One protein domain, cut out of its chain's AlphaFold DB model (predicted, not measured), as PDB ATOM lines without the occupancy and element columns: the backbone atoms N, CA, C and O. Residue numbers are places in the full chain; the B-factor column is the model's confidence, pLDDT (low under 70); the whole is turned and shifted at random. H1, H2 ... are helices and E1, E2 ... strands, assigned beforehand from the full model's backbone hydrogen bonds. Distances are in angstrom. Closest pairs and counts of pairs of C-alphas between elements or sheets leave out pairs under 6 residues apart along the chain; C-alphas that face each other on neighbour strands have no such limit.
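Overview. This is residues 25 to 118 of the 120 residues of the protein "DUF424 family protein" of Euryarchaeota archaeon (UniProt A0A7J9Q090). One twisted sheet of six strands has two helices, H2 and H3, over one face, while the opposite face has only the four-residue H1. A small separate hairpin, E3 and E4, lies off one end of the strands, with E3 coming close to the edge strand E7. The 94 printed residues hold three named helices and eight named strands, in the order E1 E2 E3 E4 H1 E5 H2 E6 H3 E7 E8. The mixed sheet runs E5 E1 E2 E6 E8 E7; the class is mixed, helices and strands. The whole is compact, with a radius of gyration of the C-alphas of 12.3 A and spans of 34 by 28 by 25 A.

Along the chain. E1, residues 25 to 31, is 20.5 A long and begins at C-alpha 25, (23.353, -27.704, -26.131). E2, residues 34 to 41, measures 23.3 A. E3, residues 48 to 51, and E4, residues 54 to 57, precede H1, residues 60 to 63, and E5, residues 66 to 68. H2, residues 70 to 79, is 14.4 A long. E6, residues 82 to 86, measures 13.7 A, and H3, residues 88 to 96, 12.2 A. E7, residues 106 to 108, leads to E8, residues 111 to 117, 20.8 A long, ending at C-alpha 117, (40.608, -31.861, -34.803).

Arrangement. E1 and E2 form an antiparallel hairpin, with N 27 and O 38 2.9 A apart. E5 is antiparallel to E1, with N 26 and O 66 at 2.8 A. E2 and E6 are parallel, with N 39 and O 84 at 2.9 A. E8 is antiparallel to E6, N 85 and O 114 being 2.9 A apart, and forms a hairpin with E7, N 113 and O 106 being 2.8 A apart. H2 runs along the strands over E1 and E2, at a height over the sheet of 9.1 A. H3, on the same face, runs along the strands over E8 at 8.2 A. H2 and H3 only just touch, with 3 pairs of C-alphas within 8 A, the closest those of Arg 74 and Ile 93, 7.2 A; they run the same way at a steep tilt of 54 degrees. E5, H2, E6 and E6, H3, E7 are split strand-helix-strand units, with other strands between their two strands, and both crossovers are right-handed. H1 is on the opposite face, only just over E1, at 7.4 A. In the hairpin E3 and E4, N 49 and O 56 are 2.9 A apart; the closest C-alphas of E3 and E7 are those of Glu 51 and Ile 108, 5.8 A. In H2 and H3 every O i to N i+4 pair is within hydrogen-bond range; H1 is too short for such a pair.

Size, cuts and confidence. The C-alphas farthest apart, those of Gly 32 and Gly 52, are 35.2 A apart. The printed part has no cut and no long link. Its mean pLDDT is 95.9, and no printed residue is under 70.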
ATOM      1  N   MET A  25      23.225 -26.538 -26.998       97.75
ATOM      2  CA  MET A  25      23.353 -27.704 -26.131       97.75
ATOM      3  C   MET A  25      24.739 -28.295 -26.307       97.75
ATOM      4  O   MET A  25      25.212 -28.427 -27.437       97.75
ATOM      5  N   THR A  26      25.385 -28.657 -25.204       97.69
ATOM      6  CA  THR A  26      26.754 -29.167 -25.230       97.69
ATOM      7  C   THR A  26      26.965 -30.388 -24.346       97.69
ATOM      8  O   THR A  26      26.291 -30.605 -23.333       97.69
ATOM      9  N   LYS A  27      27.977 -31.172 -24.720       97.50
ATOM     10  CA  LYS A  27      28.573 -32.217 -23.894       97.50
ATOM     11  C   LYS A  27      30.074 -32.245 -24.100       97.50
ATOM     12  O   LYS A  27      30.546 -32.281 -25.233       97.50
ATOM     13  N   ILE A  28      30.813 -32.303 -22.999       96.50
ATOM     14  CA  ILE A  28      32.252 -32.562 -23.018       96.50
ATOM     15  C   ILE A  28      32.505 -34.014 -22.624       96.50
ATOM     16  O   ILE A  28      31.950 -34.520 -21.644       96.50
ATOM     17  N   HIS A  29      33.376 -34.672 -23.379       95.06
ATOM     18  CA  HIS A  29      33.984 -35.935 -22.999       95.06
ATOM     19  C   HIS A  29      35.504 -35.783 -22.970       95.06
ATOM     20  O   HIS A  29      36.106 -35.380 -23.962       95.06
ATOM     21  N   THR A  30      36.122 -36.128 -21.842       94.50
ATOM     22  CA  THR A  30      37.576 -36.054 -21.669       94.50
ATOM     23  C   THR A  30      38.147 -37.453 -21.483       94.50
ATOM     24  O   THR A  30      37.648 -38.224 -20.661       94.50
ATOM     25  N   SER A  31      39.205 -37.773 -22.225       92.38
ATOM     26  CA  SER A  31      39.943 -39.032 -22.107       92.38
ATOM     27  C   SER A  31      41.434 -38.779 -22.319       92.38
ATOM     28  O   SER A  31      41.876 -38.450 -23.418       92.38
ATOM     29  N   GLY A  32      42.229 -38.905 -21.254       93.06
ATOM     30  CA  GLY A  32      43.643 -38.531 -21.294       93.06
ATOM     31  C   GLY A  32      43.821 -37.031 -21.556       93.06
ATOM     32  O   GLY A  32      43.278 -36.215 -20.816       93.06
ATOM     33  N   SER A  33      44.589 -36.685 -22.592       91.50
ATOM     34  CA  SER A  33      44.769 -35.305 -23.069       91.50
ATOM     35  C   SER A  33      43.653 -34.827 -23.998       91.50
ATOM     36  O   SER A  33      43.594 -33.640 -24.304       91.50
ATOM     37  N   GLU A  34      42.776 -35.724 -24.452       95.00
ATOM     38  CA  GLU A  34      41.735 -35.387 -25.418       95.00
ATOM     39  C   GLU A  34      40.508 -34.802 -24.728       95.00
ATOM     40  O   GLU A  34      39.982 -35.381 -23.774       95.00
ATOM     41  N   THR A  35      40.023 -33.677 -25.252       96.50
ATOM     42  CA  THR A  35      38.775 -33.025 -24.847       96.50
ATOM     43  C   THR A  35      37.881 -32.892 -26.072       96.50
ATOM     44  O   THR A  35      38.125 -32.063 -26.944       96.50
ATOM     45  N   ILE A  36      36.843 -33.725 -26.130       96.31
ATOM     46  CA  ILE A  36      35.894 -33.794 -27.242       96.31
ATOM     47  C   ILE A  36      34.637 -33.012 -26.864       96.31
ATOM     48  O   ILE A  36      33.979 -33.336 -25.872       96.31
ATOM     49  N   LEU A  37      34.292 -32.010 -27.669       97.81
ATOM     50  CA  LEU A  37      33.076 -31.212 -27.527       97.81
ATOM     51  C   LEU A  37      32.012 -31.660 -28.537       97.81
ATOM     52  O   LEU A  37      32.212 -31.578 -29.743       97.81
ATOM     53  N   ALA A  38      30.849 -32.090 -28.067       98.12
ATOM     54  CA  ALA A  38      29.654 -32.180 -28.902       98.12
ATOM     55  C   ALA A  38      28.800 -30.933 -28.666       98.12
ATOM     56  O   ALA A  38      28.582 -30.565 -27.511       98.12
ATOM     57  N   ALA A  39      28.332 -30.291 -29.735       98.19
ATOM     58  CA  ALA A  39      27.500 -29.098 -29.654       98.19
ATOM     59  C   ALA A  39      26.403 -29.093 -30.724       98.19
ATOM     60  O   ALA A  39      26.666 -29.409 -31.887       98.19
ATOM     61  N   CYS A  40      25.182 -28.728 -30.345       98.19
ATOM     62  CA  CYS A  40      24.114 -28.498 -31.308       98.19
ATOM     63  C   CYS A  40      23.216 -27.320 -30.941       98.19
ATOM     64  O   CYS A  40      22.989 -27.058 -29.759       98.19
ATOM     65  N   ASP A  41      22.646 -26.665 -31.950       97.12
ATOM     66  CA  ASP A  41      21.534 -25.733 -31.734       97.12
ATOM     67  C   ASP A  41      20.359 -26.489 -31.078       97.12
ATOM     68  O   ASP A  41      20.056 -27.638 -31.427       97.12
ATOM     69  N   SER A  42      19.728 -25.894 -30.066       95.44
ATOM     70  CA  SER A  42      18.826 -26.603 -29.151       95.44
ATOM     71  C   SER A  42      17.563 -27.140 -29.820       95.44
ATOM     72  O   SER A  42      17.058 -28.195 -29.434       95.44
ATOM     73  N   GLU A  43      17.086 -26.496 -30.882       95.44
ATOM     74  CA  GLU A  43      15.965 -26.956 -31.698       95.44
ATOM     75  C   GLU A  43      16.276 -28.212 -32.522       95.44
ATOM     76  O   GLU A  43      15.365 -28.786 -33.132       95.44
ATOM     77  N   LEU A  44      17.543 -28.628 -32.596       96.62
ATOM     78  CA  LEU A  44      17.968 -29.854 -33.265       96.62
ATOM     79  C   LEU A  44      18.020 -31.054 -32.319       96.62
ATOM     80  O   LEU A  44      18.017 -32.189 -32.799       96.62
ATOM     81  N   LEU A  45      18.013 -30.838 -31.000       95.56
ATOM     82  CA  LEU A  45      18.075 -31.925 -30.029       95.56
ATOM     83  C   LEU A  45      16.872 -32.874 -30.186       95.56
ATOM     84  O   LEU A  45      15.718 -32.459 -30.283       95.56
ATOM     85  N   GLY A  46      17.153 -34.174 -30.231       95.81
ATOM     86  CA  GLY A  46      16.179 -35.240 -30.471       95.81
ATOM     87  C   GLY A  46      15.875 -35.514 -31.947       95.81
ATOM     88  O   GLY A  46      15.153 -36.467 -32.241       95.81
ATOM     89  N   LYS A  47      16.420 -34.731 -32.887       96.44
ATOM     90  CA  LYS A  47      16.227 -34.961 -34.325       96.44
ATOM     91  C   LYS A  47      17.253 -35.939 -34.890       96.44
ATOM     92  O   LYS A  47      18.342 -36.128 -34.352       96.44
ATOM     93  N   THR A  48      16.891 -36.543 -36.015       97.00
ATOM     94  CA  THR A  48      17.819 -37.271 -36.885       97.00
ATOM     95  C   THR A  48      17.842 -36.565 -38.234       97.00
ATOM     96  O   THR A  48      16.783 -36.293 -38.799       97.00
ATOM     97  N   LEU A  49      19.035 -36.211 -38.703       96.62
ATOM     98  CA  LEU A  49      19.276 -35.583 -39.998       96.62
ATOM     99  C   LEU A  49      19.813 -36.656 -40.941       96.62
ATOM    100  O   LEU A  49      20.852 -37.245 -40.653       96.62
ATOM    101  N   GLU A  50      19.107 -36.922 -42.035       96.12
ATOM    102  CA  GLU A  50      19.451 -37.994 -42.969       96.12
ATOM    103  C   GLU A  50      19.334 -37.504 -44.413       96.12
ATOM    104  O   GLU A  50      18.271 -37.046 -44.834       96.12
ATOM    105  N   GLU A  51      20.434 -37.576 -45.161       95.19
ATOM    106  CA  GLU A  51      20.499 -37.205 -46.576       95.19
ATOM    107  C   GLU A  51      21.517 -38.094 -47.304       95.19
ATOM    108  O   GLU A  51      22.714 -38.080 -47.004       95.19
ATOM    109  N   GLY A  52      21.038 -38.887 -48.267       92.81
ATOM    110  CA  GLY A  52      21.863 -39.887 -48.947       92.81
ATOM    111  C   GLY A  52      22.390 -40.939 -47.968       92.81
ATOM    112  O   GLY A  52      21.615 -41.539 -47.232       92.81
ATOM    113  N   ASP A  53      23.707 -41.139 -47.954       92.19
ATOM    114  CA  ASP A  53      24.378 -42.107 -47.074       92.19
ATOM    115  C   ASP A  53      24.759 -41.519 -45.699       92.19
ATOM    116  O   ASP A  53      25.389 -42.191 -44.879       92.19
ATOM    117  N   ILE A  54      24.422 -40.251 -45.438       89.81
ATOM    118  CA  ILE A  54      24.786 -39.549 -44.205       89.81
ATOM    119  C   ILE A  54      23.586 -39.529 -43.260       89.81
ATOM    120  O   ILE A  54      22.519 -39.037 -43.616       89.81
ATOM    121  N   CYS A  55      23.786 -40.007 -42.029       93.38
ATOM    122  CA  CYS A  55      22.790 -39.984 -40.958       93.38
ATOM    123  C   CYS A  55      23.430 -39.488 -39.652       93.38
ATOM    124  O   CYS A  55      24.372 -40.098 -39.142       93.38
ATOM    125  N   ILE A  56      22.916 -38.387 -39.096       93.88
ATOM    126  CA  ILE A  56      23.334 -37.830 -37.802       93.88
ATOM    127  C   ILE A  56      22.150 -37.849 -36.840       93.88
ATOM    128  O   ILE A  56      21.156 -37.151 -37.041       93.88
ATOM    129  N   SER A  57      22.279 -38.607 -35.750       95.44
ATOM    130  CA  SER A  57      21.331 -38.576 -34.636       95.44
ATOM    131  C   SER A  57      21.777 -37.544 -33.598       95.44
ATOM    132  O   SER A  57      22.754 -37.759 -32.877       95.44
ATOM    133  N   VAL A  58      21.048 -36.432 -33.494       95.38
ATOM    134  CA  VAL A  58      21.306 -35.348 -32.534       95.38
ATOM    135  C   VAL A  58      20.646 -35.690 -31.195       95.38
ATOM    136  O   VAL A  58      19.725 -35.027 -30.731       95.38
ATOM    137  N   ASN A  59      21.045 -36.804 -30.585       93.38
ATOM    138  CA  ASN A  59      20.462 -37.272 -29.327       93.38
ATOM    139  C   ASN A  59      21.209 -36.724 -28.099       93.38
ATOM    140  O   ASN A  59      22.416 -36.475 -28.145       93.38
ATOM    141  N   SER A  60      20.507 -36.609 -26.968       91.44
ATOM    142  CA  SER A  60      21.077 -36.078 -25.720       91.44
ATOM    143  C   SER A  60      22.165 -36.962 -25.107       91.44
ATOM    144  O   SER A  60      23.037 -36.476 -24.387       91.44
ATOM    145  N   THR A  61      22.196 -38.255 -25.440       91.38
ATOM    146  CA  THR A  61      23.280 -39.141 -24.991       91.38
ATOM    147  C   THR A  61      24.624 -38.723 -25.594       91.38
ATOM    148  O   THR A  61      25.646 -38.829 -24.912       91.38
ATOM    149  N   PHE A  62      24.641 -38.199 -26.823       90.62
ATOM    150  CA  PHE A  62      25.853 -37.712 -27.485       90.62
ATOM    151  C   PHE A  62      26.074 -36.201 -27.310       90.62
ATOM    152  O   PHE A  62      27.173 -35.796 -26.950       90.62
ATOM    153  N   PHE A  63      25.040 -35.381 -27.514       92.25
ATOM    154  CA  PHE A  63      25.143 -33.913 -27.511       92.25
ATOM    155  C   PHE A  63      24.911 -33.266 -26.145       92.25
ATOM    156  O   PHE A  63      25.197 -32.087 -25.975       92.25
ATOM    157  N   GLY A  64      24.455 -34.039 -25.158       88.81
ATOM    158  CA  GLY A  64      24.189 -33.549 -23.810       88.81
ATOM    159  C   GLY A  64      22.866 -32.811 -23.673       88.81
ATOM    160  O   GLY A  64      22.090 -32.663 -24.613       88.81
ATOM    161  N   GLU A  65      22.622 -32.378 -22.440       88.12
ATOM    162  CA  GLU A  65      21.446 -31.600 -22.027       88.12
ATOM    163  C   GLU A  65      21.877 -30.305 -21.321       88.12
ATOM    164  O   GLU A  65      21.067 -29.628 -20.694       88.12
ATOM    165  N   THR A  66      23.167 -29.959 -21.404       93.69
ATOM    166  CA  THR A  66      23.715 -28.736 -20.817       93.69
ATOM    167  C   THR A  66      23.592 -27.597 -21.810       93.69
ATOM    168  O   THR A  66      24.288 -27.564 -22.824       93.69
ATOM    169  N   GLU A  67      22.701 -26.667 -21.496       95.00
ATOM    170  CA  GLU A  67      22.582 -25.394 -22.189       95.00
ATOM    171  C   GLU A  67      23.723 -24.458 -21.780       95.00
ATOM    172  O   GLU A  67      24.058 -24.373 -20.595       95.00
ATOM    173  N   VAL A  68      24.312 -23.765 -22.753       95.44
ATOM    174  CA  VAL A  68      25.382 -22.789 -22.519       95.44
ATOM    175  C   VAL A  68      25.105 -21.476 -23.239       95.44
ATOM    176  O   VAL A  68      24.476 -21.428 -24.302       95.44
ATOM    177  N   THR A  69      25.617 -20.395 -22.664       94.38
ATOM    178  CA  THR A  69      25.699 -19.096 -23.334       94.38
ATOM    179  C   THR A  69      26.700 -19.141 -24.491       94.38
ATOM    180  O   THR A  69      27.562 -20.018 -24.569       94.38
ATOM    181  N   GLU A  70      26.623 -18.162 -25.395       94.50
ATOM    182  CA  GLU A  70      27.604 -18.025 -26.474       94.50
ATOM    183  C   GLU A  70      29.036 -17.854 -25.939       94.50
ATOM    184  O   GLU A  70      29.954 -18.497 -26.445       94.50
ATOM    185  N   ASP A  71      29.232 -17.045 -24.894       95.12
ATOM    186  CA  ASP A  71      30.553 -16.815 -24.295       95.12
ATOM    187  C   ASP A  71      31.142 -18.100 -23.693       95.12
ATOM    188  O   ASP A  71      32.323 -18.404 -23.887       95.12
ATOM    189  N   GLU A  72      30.318 -18.889 -23.000       96.44
ATOM    190  CA  GLU A  72      30.717 -20.202 -22.488       96.44
ATOM    191  C   GLU A  72      31.073 -21.149 -23.635       96.44
ATOM    192  O   GLU A  72      32.139 -21.766 -23.606       96.44
ATOM    193  N   PHE A  73      30.241 -21.215 -24.679       97.50
ATOM    194  CA  PHE A  73      30.501 -22.056 -25.846       97.50
ATOM    195  C   PHE A  73      31.810 -21.683 -26.554       97.50
ATOM    196  O   PHE A  73      32.610 -22.564 -26.878       97.50
ATOM    197  N   ARG A  74      32.086 -20.385 -26.726       97.50
ATOM    198  CA  ARG A  74      33.361 -19.889 -27.268       97.50
ATOM    199  C   ARG A  74      34.549 -20.348 -26.421       97.50
ATOM    200  O   ARG A  74      35.554 -20.800 -26.969       97.50
ATOM    201  N   GLY A  75      34.429 -20.278 -25.094       96.88
ATOM    202  CA  GLY A  75      35.447 -20.785 -24.170       96.88
ATOM    203  C   GLY A  75      35.665 -22.296 -24.293       96.88
ATOM    204  O   GLY A  75      36.807 -22.757 -24.301       96.88
ATOM    205  N   MET A  76      34.584 -23.065 -24.446       97.19
ATOM    206  CA  MET A  76      34.648 -24.519 -24.634       97.19
ATOM    207  C   MET A  76      35.338 -24.893 -25.948       97.19
ATOM    208  O   MET A  76      36.202 -25.769 -25.941       97.19
ATOM    209  N   LEU A  77      35.015 -24.208 -27.052       97.38
ATOM    210  CA  LEU A  77      35.665 -24.410 -28.353       97.38
ATOM    211  C   LEU A  77      37.176 -24.174 -28.278       97.38
ATOM    212  O   LEU A  77      37.942 -24.979 -28.799       97.38
ATOM    213  N   ALA A  78      37.607 -23.118 -27.585       94.69
ATOM    214  CA  ALA A  78      39.024 -22.800 -27.422       94.69
ATOM    215  C   ALA A  78      39.806 -23.853 -26.608       94.69
ATOM    216  O   ALA A  78      41.023 -23.956 -26.755       94.69
ATOM    217  N   CYS A  79      39.127 -24.617 -25.746       93.81
ATOM    218  CA  CYS A  79      39.750 -25.641 -24.900       93.81
ATOM    219  C   CYS A  79      39.667 -27.060 -25.485       93.81
ATOM    220  O   CYS A  79      40.339 -27.963 -24.985       93.81
ATOM    221  N   ALA A  80      38.820 -27.284 -26.490       96.25
ATOM    222  CA  ALA A  80      38.583 -28.607 -27.048       96.25
ATOM    223  C   ALA A  80      39.718 -29.035 -27.993       96.25
ATOM    224  O   ALA A  80      40.205 -28.252 -28.808       96.25
ATOM    225  N   THR A  81      40.109 -30.308 -27.920       96.94
ATOM    226  CA  THR A  81      41.021 -30.915 -28.902       96.94
ATOM    227  C   THR A  81      40.269 -31.356 -30.151       96.94
ATOM    228  O   THR A  81      40.831 -31.404 -31.238       96.94
ATOM    229  N   SER A  82      38.972 -31.634 -30.040       97.31
ATOM    230  CA  SER A  82      38.101 -31.863 -31.193       97.31
ATOM    231  C   SER A  82      36.663 -31.481 -30.883       97.31
ATOM    232  O   SER A  82      36.255 -31.458 -29.718       97.31
ATOM    233  N   ALA A  83      35.880 -31.200 -31.922       97.75
ATOM    234  CA  ALA A  83      34.455 -30.954 -31.757       97.75
ATOM    235  C   ALA A  83      33.606 -31.509 -32.901       97.75
ATOM    236  O   ALA A  83      34.035 -31.497 -34.052       97.75
ATOM    237  N   ASN A  84      32.379 -31.914 -32.568       97.44
ATOM    238  CA  ASN A  84      31.286 -32.200 -33.497       97.44
ATOM    239  C   ASN A  84      30.189 -31.153 -33.295       97.44
ATOM    240  O   ASN A  84      29.611 -31.078 -32.209       97.44
ATOM    241  N   ILE A  85      29.895 -30.365 -34.330       98.12
ATOM    242  CA  ILE A  85      29.038 -29.179 -34.230       98.12
ATOM    243  C   ILE A  85      27.916 -29.256 -35.268       98.12
ATOM    244  O   ILE A  85      28.194 -29.427 -36.454       98.12
ATOM    245  N   VAL A  86      26.658 -29.131 -34.836       98.31
ATOM    246  CA  VAL A  86      25.466 -29.196 -35.704       98.31
ATOM    247  C   VAL A  86      24.573 -27.970 -35.474       98.31
ATOM    248  O   VAL A  86      24.169 -27.712 -34.347       98.31
ATOM    249  N   GLY A  87      24.193 -27.257 -36.529       98.12
ATOM    250  CA  GLY A  87      23.280 -26.112 -36.445       98.12
ATOM    251  C   GLY A  87      23.924 -24.783 -36.830       98.12
ATOM    252  O   GLY A  87      25.143 -24.621 -36.788       98.12
ATOM    253  N   GLU A  88      23.091 -23.857 -37.298       97.88
ATOM    254  CA  GLU A  88      23.519 -22.571 -37.855       97.88
ATOM    255  C   GLU A  88      24.270 -21.734 -36.822       97.88
ATOM    256  O   GLU A  88      25.361 -21.241 -37.110       97.88
ATOM    257  N   LYS A  89      23.733 -21.585 -35.609       97.56
ATOM    258  CA  LYS A  89      24.350 -20.727 -34.594       97.56
ATOM    259  C   LYS A  89      25.681 -21.314 -34.134       97.56
ATOM    260  O   LYS A  89      26.699 -20.621 -34.169       97.56
ATOM    261  N   ALA A  90      25.694 -22.589 -33.755       98.00
ATOM    262  CA  ALA A  90      26.891 -23.247 -33.250       98.00
ATOM    263  C   ALA A  90      28.022 -23.307 -34.300       98.00
ATOM    264  O   ALA A  90      29.176 -23.014 -33.975       98.00
ATOM    265  N   VAL A  91      27.711 -23.631 -35.563       98.56
ATOM    266  CA  VAL A  91      28.722 -23.680 -36.637       98.56
ATOM    267  C   VAL A  91      29.256 -22.285 -36.969       98.56
ATOM    268  O   VAL A  91      30.467 -22.129 -37.134       98.56
ATOM    269  N   ASN A  92      28.402 -21.256 -37.005       98.38
ATOM    270  CA  ASN A  92      28.847 -19.887 -37.283       98.38
ATOM    271  C   ASN A  92      29.814 -19.366 -36.210       98.38
ATOM    272  O   ASN A  92      30.854 -18.811 -36.556       98.38
ATOM    273  N   ILE A  93      29.555 -19.630 -34.924       98.12
ATOM    274  CA  ILE A  93      30.482 -19.254 -33.840       98.12
ATOM    275  C   ILE A  93      31.845 -19.951 -34.005       98.12
ATOM    276  O   ILE A  93      32.890 -19.330 -33.801       98.12
ATOM    277  N   ALA A  94      31.858 -21.225 -34.410       98.12
ATOM    278  CA  ALA A  94      33.101 -21.958 -34.656       98.12
ATOM    279  C   ALA A  94      33.896 -21.403 -35.854       98.12
ATOM    280  O   ALA A  94      35.128 -21.376 -35.811       98.12
ATOM    281  N   ILE A  95      33.209 -20.921 -36.896       98.44
ATOM    282  CA  ILE A  95      33.831 -20.202 -38.019       98.44
ATOM    283  C   ILE A  95      34.414 -18.868 -37.552       98.44
ATOM    284  O   ILE A  95      35.558 -18.555 -37.867       98.44
ATOM    285  N   GLU A  96      33.660 -18.085 -36.780       97.94
ATOM    286  CA  GLU A  96      34.107 -16.781 -36.272       97.94
ATOM    287  C   GLU A  96      35.354 -16.888 -35.386       97.94
ATOM    288  O   GLU A  96      36.205 -15.997 -35.394       97.94
ATOM    289  N   LEU A  97      35.491 -17.990 -34.644       96.62
ATOM    290  CA  LEU A  97      36.688 -18.301 -33.860       96.62
ATOM    291  C   LEU A  97      37.841 -18.891 -34.687       96.62
ATOM    292  O   LEU A  97      38.908 -19.151 -34.134       96.62
ATOM    293  N   ASN A  98      37.666 -19.078 -35.997       96.31
ATOM    294  CA  ASN A  98      38.601 -19.761 -36.895       96.31
ATOM    295  C   ASN A  98      38.904 -21.217 -36.490       96.31
ATOM    296  O   ASN A  98      39.920 -21.772 -36.908       96.31
ATOM    297  N   CYS A  99      38.029 -21.859 -35.708       96.31
ATOM    298  CA  CYS A  99      38.129 -23.292 -35.415       96.31
ATOM    299  C   CYS A  99      37.789 -24.138 -36.652       96.31
ATOM    300  O   CYS A  99      38.260 -25.265 -36.782       96.31
ATOM    301  N   ILE A 100      36.948 -23.604 -37.546       97.50
ATOM    302  CA  ILE A 100      36.446 -24.277 -38.747       97.50
ATOM    303  C   ILE A 100      36.529 -23.310 -39.930       97.50
ATOM    304  O   ILE A 100      36.078 -22.171 -39.845       97.50
ATOM    305  N   HIS A 101      37.090 -23.765 -41.053       97.44
ATOM    306  CA  HIS A 101      37.036 -23.006 -42.301       97.44
ATOM    307  C   HIS A 101      35.621 -23.103 -42.905       97.44
ATOM    308  O   HIS A 101      35.077 -24.206 -42.923       97.44
ATOM    309  N   PRO A 102      35.024 -22.025 -43.455       97.69
ATOM    310  CA  PRO A 102      33.681 -22.077 -44.047       97.69
ATOM    311  C   PRO A 102      33.496 -23.194 -45.087       97.69
ATOM    312  O   PRO A 102      32.473 -23.871 -45.089       97.69
ATOM    313  N   ASP A 103      34.516 -23.450 -45.911       97.56
ATOM    314  CA  ASP A 103      34.495 -24.523 -46.924       97.56
ATOM    315  C   ASP A 103      34.508 -25.948 -46.335       97.56
ATOM    316  O   ASP A 103      34.267 -26.913 -47.055       97.56
ATOM    317  N   ALA A 104      34.799 -26.099 -45.039       96.12
ATOM    318  CA  ALA A 104      34.734 -27.378 -44.333       96.12
ATOM    319  C   ALA A 104      33.328 -27.686 -43.785       96.12
ATOM    320  O   ALA A 104      33.114 -28.763 -43.223       96.12
ATOM    321  N   VAL A 105      32.366 -26.765 -43.926       98.19
ATOM    322  CA  VAL A 105      30.986 -26.975 -43.480       98.19
ATOM    323  C   VAL A 105      30.227 -27.825 -44.489       98.19
ATOM    324  O   VAL A 105      30.030 -27.443 -45.642       98.19
ATOM    325  N   MET A 106      29.729 -28.963 -44.018       96.88
ATOM    326  CA  MET A 106      28.771 -29.786 -44.747       96.88
ATOM    327  C   MET A 106      27.348 -29.359 -44.386       96.88
ATOM    328  O   MET A 106      27.111 -28.764 -43.337       96.88
ATOM    329  N   ARG A 107      26.377 -29.670 -45.244       96.88
ATOM    330  CA  ARG A 107      24.953 -29.483 -44.943       96.88
ATOM    331  C   ARG A 107      24.218 -30.799 -45.146       96.88
ATOM    332  O   ARG A 107      24.474 -31.477 -46.133       96.88
ATOM    333  N   ILE A 108      23.341 -31.137 -44.204       96.50
ATOM    334  CA  ILE A 108      22.499 -32.340 -44.227       96.50
ATOM    335  C   ILE A 108      21.063 -31.872 -44.018       96.50
ATOM    336  O   ILE A 108      20.754 -31.268 -42.989       96.50
ATOM    337  N   LEU A 109      20.196 -32.079 -45.010       96.06
ATOM    338  CA  LEU A 109      18.854 -31.481 -45.061       96.06
ATOM    339  C   LEU A 109      18.888 -29.952 -44.882       96.06
ATOM    340  O   LEU A 109      18.034 -29.354 -44.229       96.06
ATOM    341  N   GLY A 110      19.925 -29.315 -45.431       96.44
ATOM    342  CA  GLY A 110      20.168 -27.878 -45.299       96.44
ATOM    343  C   GLY A 110      20.738 -27.433 -43.947       96.44
ATOM    344  O   GLY A 110      21.209 -26.301 -43.867       96.44
ATOM    345  N   VAL A 111      20.775 -28.288 -42.921       97.88
ATOM    346  CA  VAL A 111      21.339 -27.965 -41.599       97.88
ATOM    347  C   VAL A 111      22.865 -28.077 -41.649       97.88
ATOM    348  O   VAL A 111      23.368 -29.116 -42.084       97.88
ATOM    349  N   PRO A 112      23.624 -27.050 -41.226       98.19
ATOM    350  CA  PRO A 112      25.074 -27.107 -41.264       98.19
ATOM    351  C   PRO A 112      25.621 -28.053 -40.195       98.19
ATOM    352  O   PRO A 112      25.121 -28.136 -39.072       98.19
ATOM    353  N   TYR A 113      26.679 -28.754 -40.566       97.62
ATOM    354  CA  TYR A 113      27.421 -29.672 -39.727       97.62
ATOM    355  C   TYR A 113      28.905 -29.531 -40.041       97.62
ATOM    356  O   TYR A 113      29.307 -29.477 -41.206       97.62
ATOM    357  N   ALA A 114      29.722 -29.489 -38.999       97.81
ATOM    358  CA  ALA A 114      31.161 -29.454 -39.149       97.81
ATOM    359  C   ALA A 114      31.857 -30.095 -37.950       97.81
ATOM    360  O   ALA A 114      31.292 -30.250 -36.864       97.81
ATOM    361  N   MET A 115      33.113 -30.463 -38.166       97.12
ATOM    362  CA  MET A 115      33.977 -31.004 -37.133       97.12
ATOM    363  C   MET A 115      35.391 -30.456 -37.289       97.12
ATOM    364  O   MET A 115      35.813 -30.128 -38.399       97.12
ATOM    365  N   PHE A 116      36.129 -30.390 -36.188       96.75
ATOM    366  CA  PHE A 116      37.558 -30.101 -36.222       96.75
ATOM    367  C   PHE A 116      38.330 -31.053 -35.320       96.75
ATOM    368  O   PHE A 116      37.791 -31.605 -34.359       96.75
ATOM    369  N   PHE A 117      39.619 -31.181 -35.624       95.31
ATOM    370  CA  PHE A 117      40.608 -31.861 -34.803       95.31
ATOM    371  C   PHE A 117      41.831 -30.959 -34.701       95.31
ATOM    372  O   PHE A 117      42.471 -30.659 -35.707       95.31
ATOM    373  N   ASN A 118      42.147 -30.531 -33.489       88.25
ATOM    374  CA  ASN A 118      43.391 -29.870 -33.167       88.25
ATOM    375  C   ASN A 118      44.298 -30.906 -32.506       88.25
ATOM    376  O   ASN A 118      44.031 -31.361 -31.395       88.25
TER     377      ASN A 118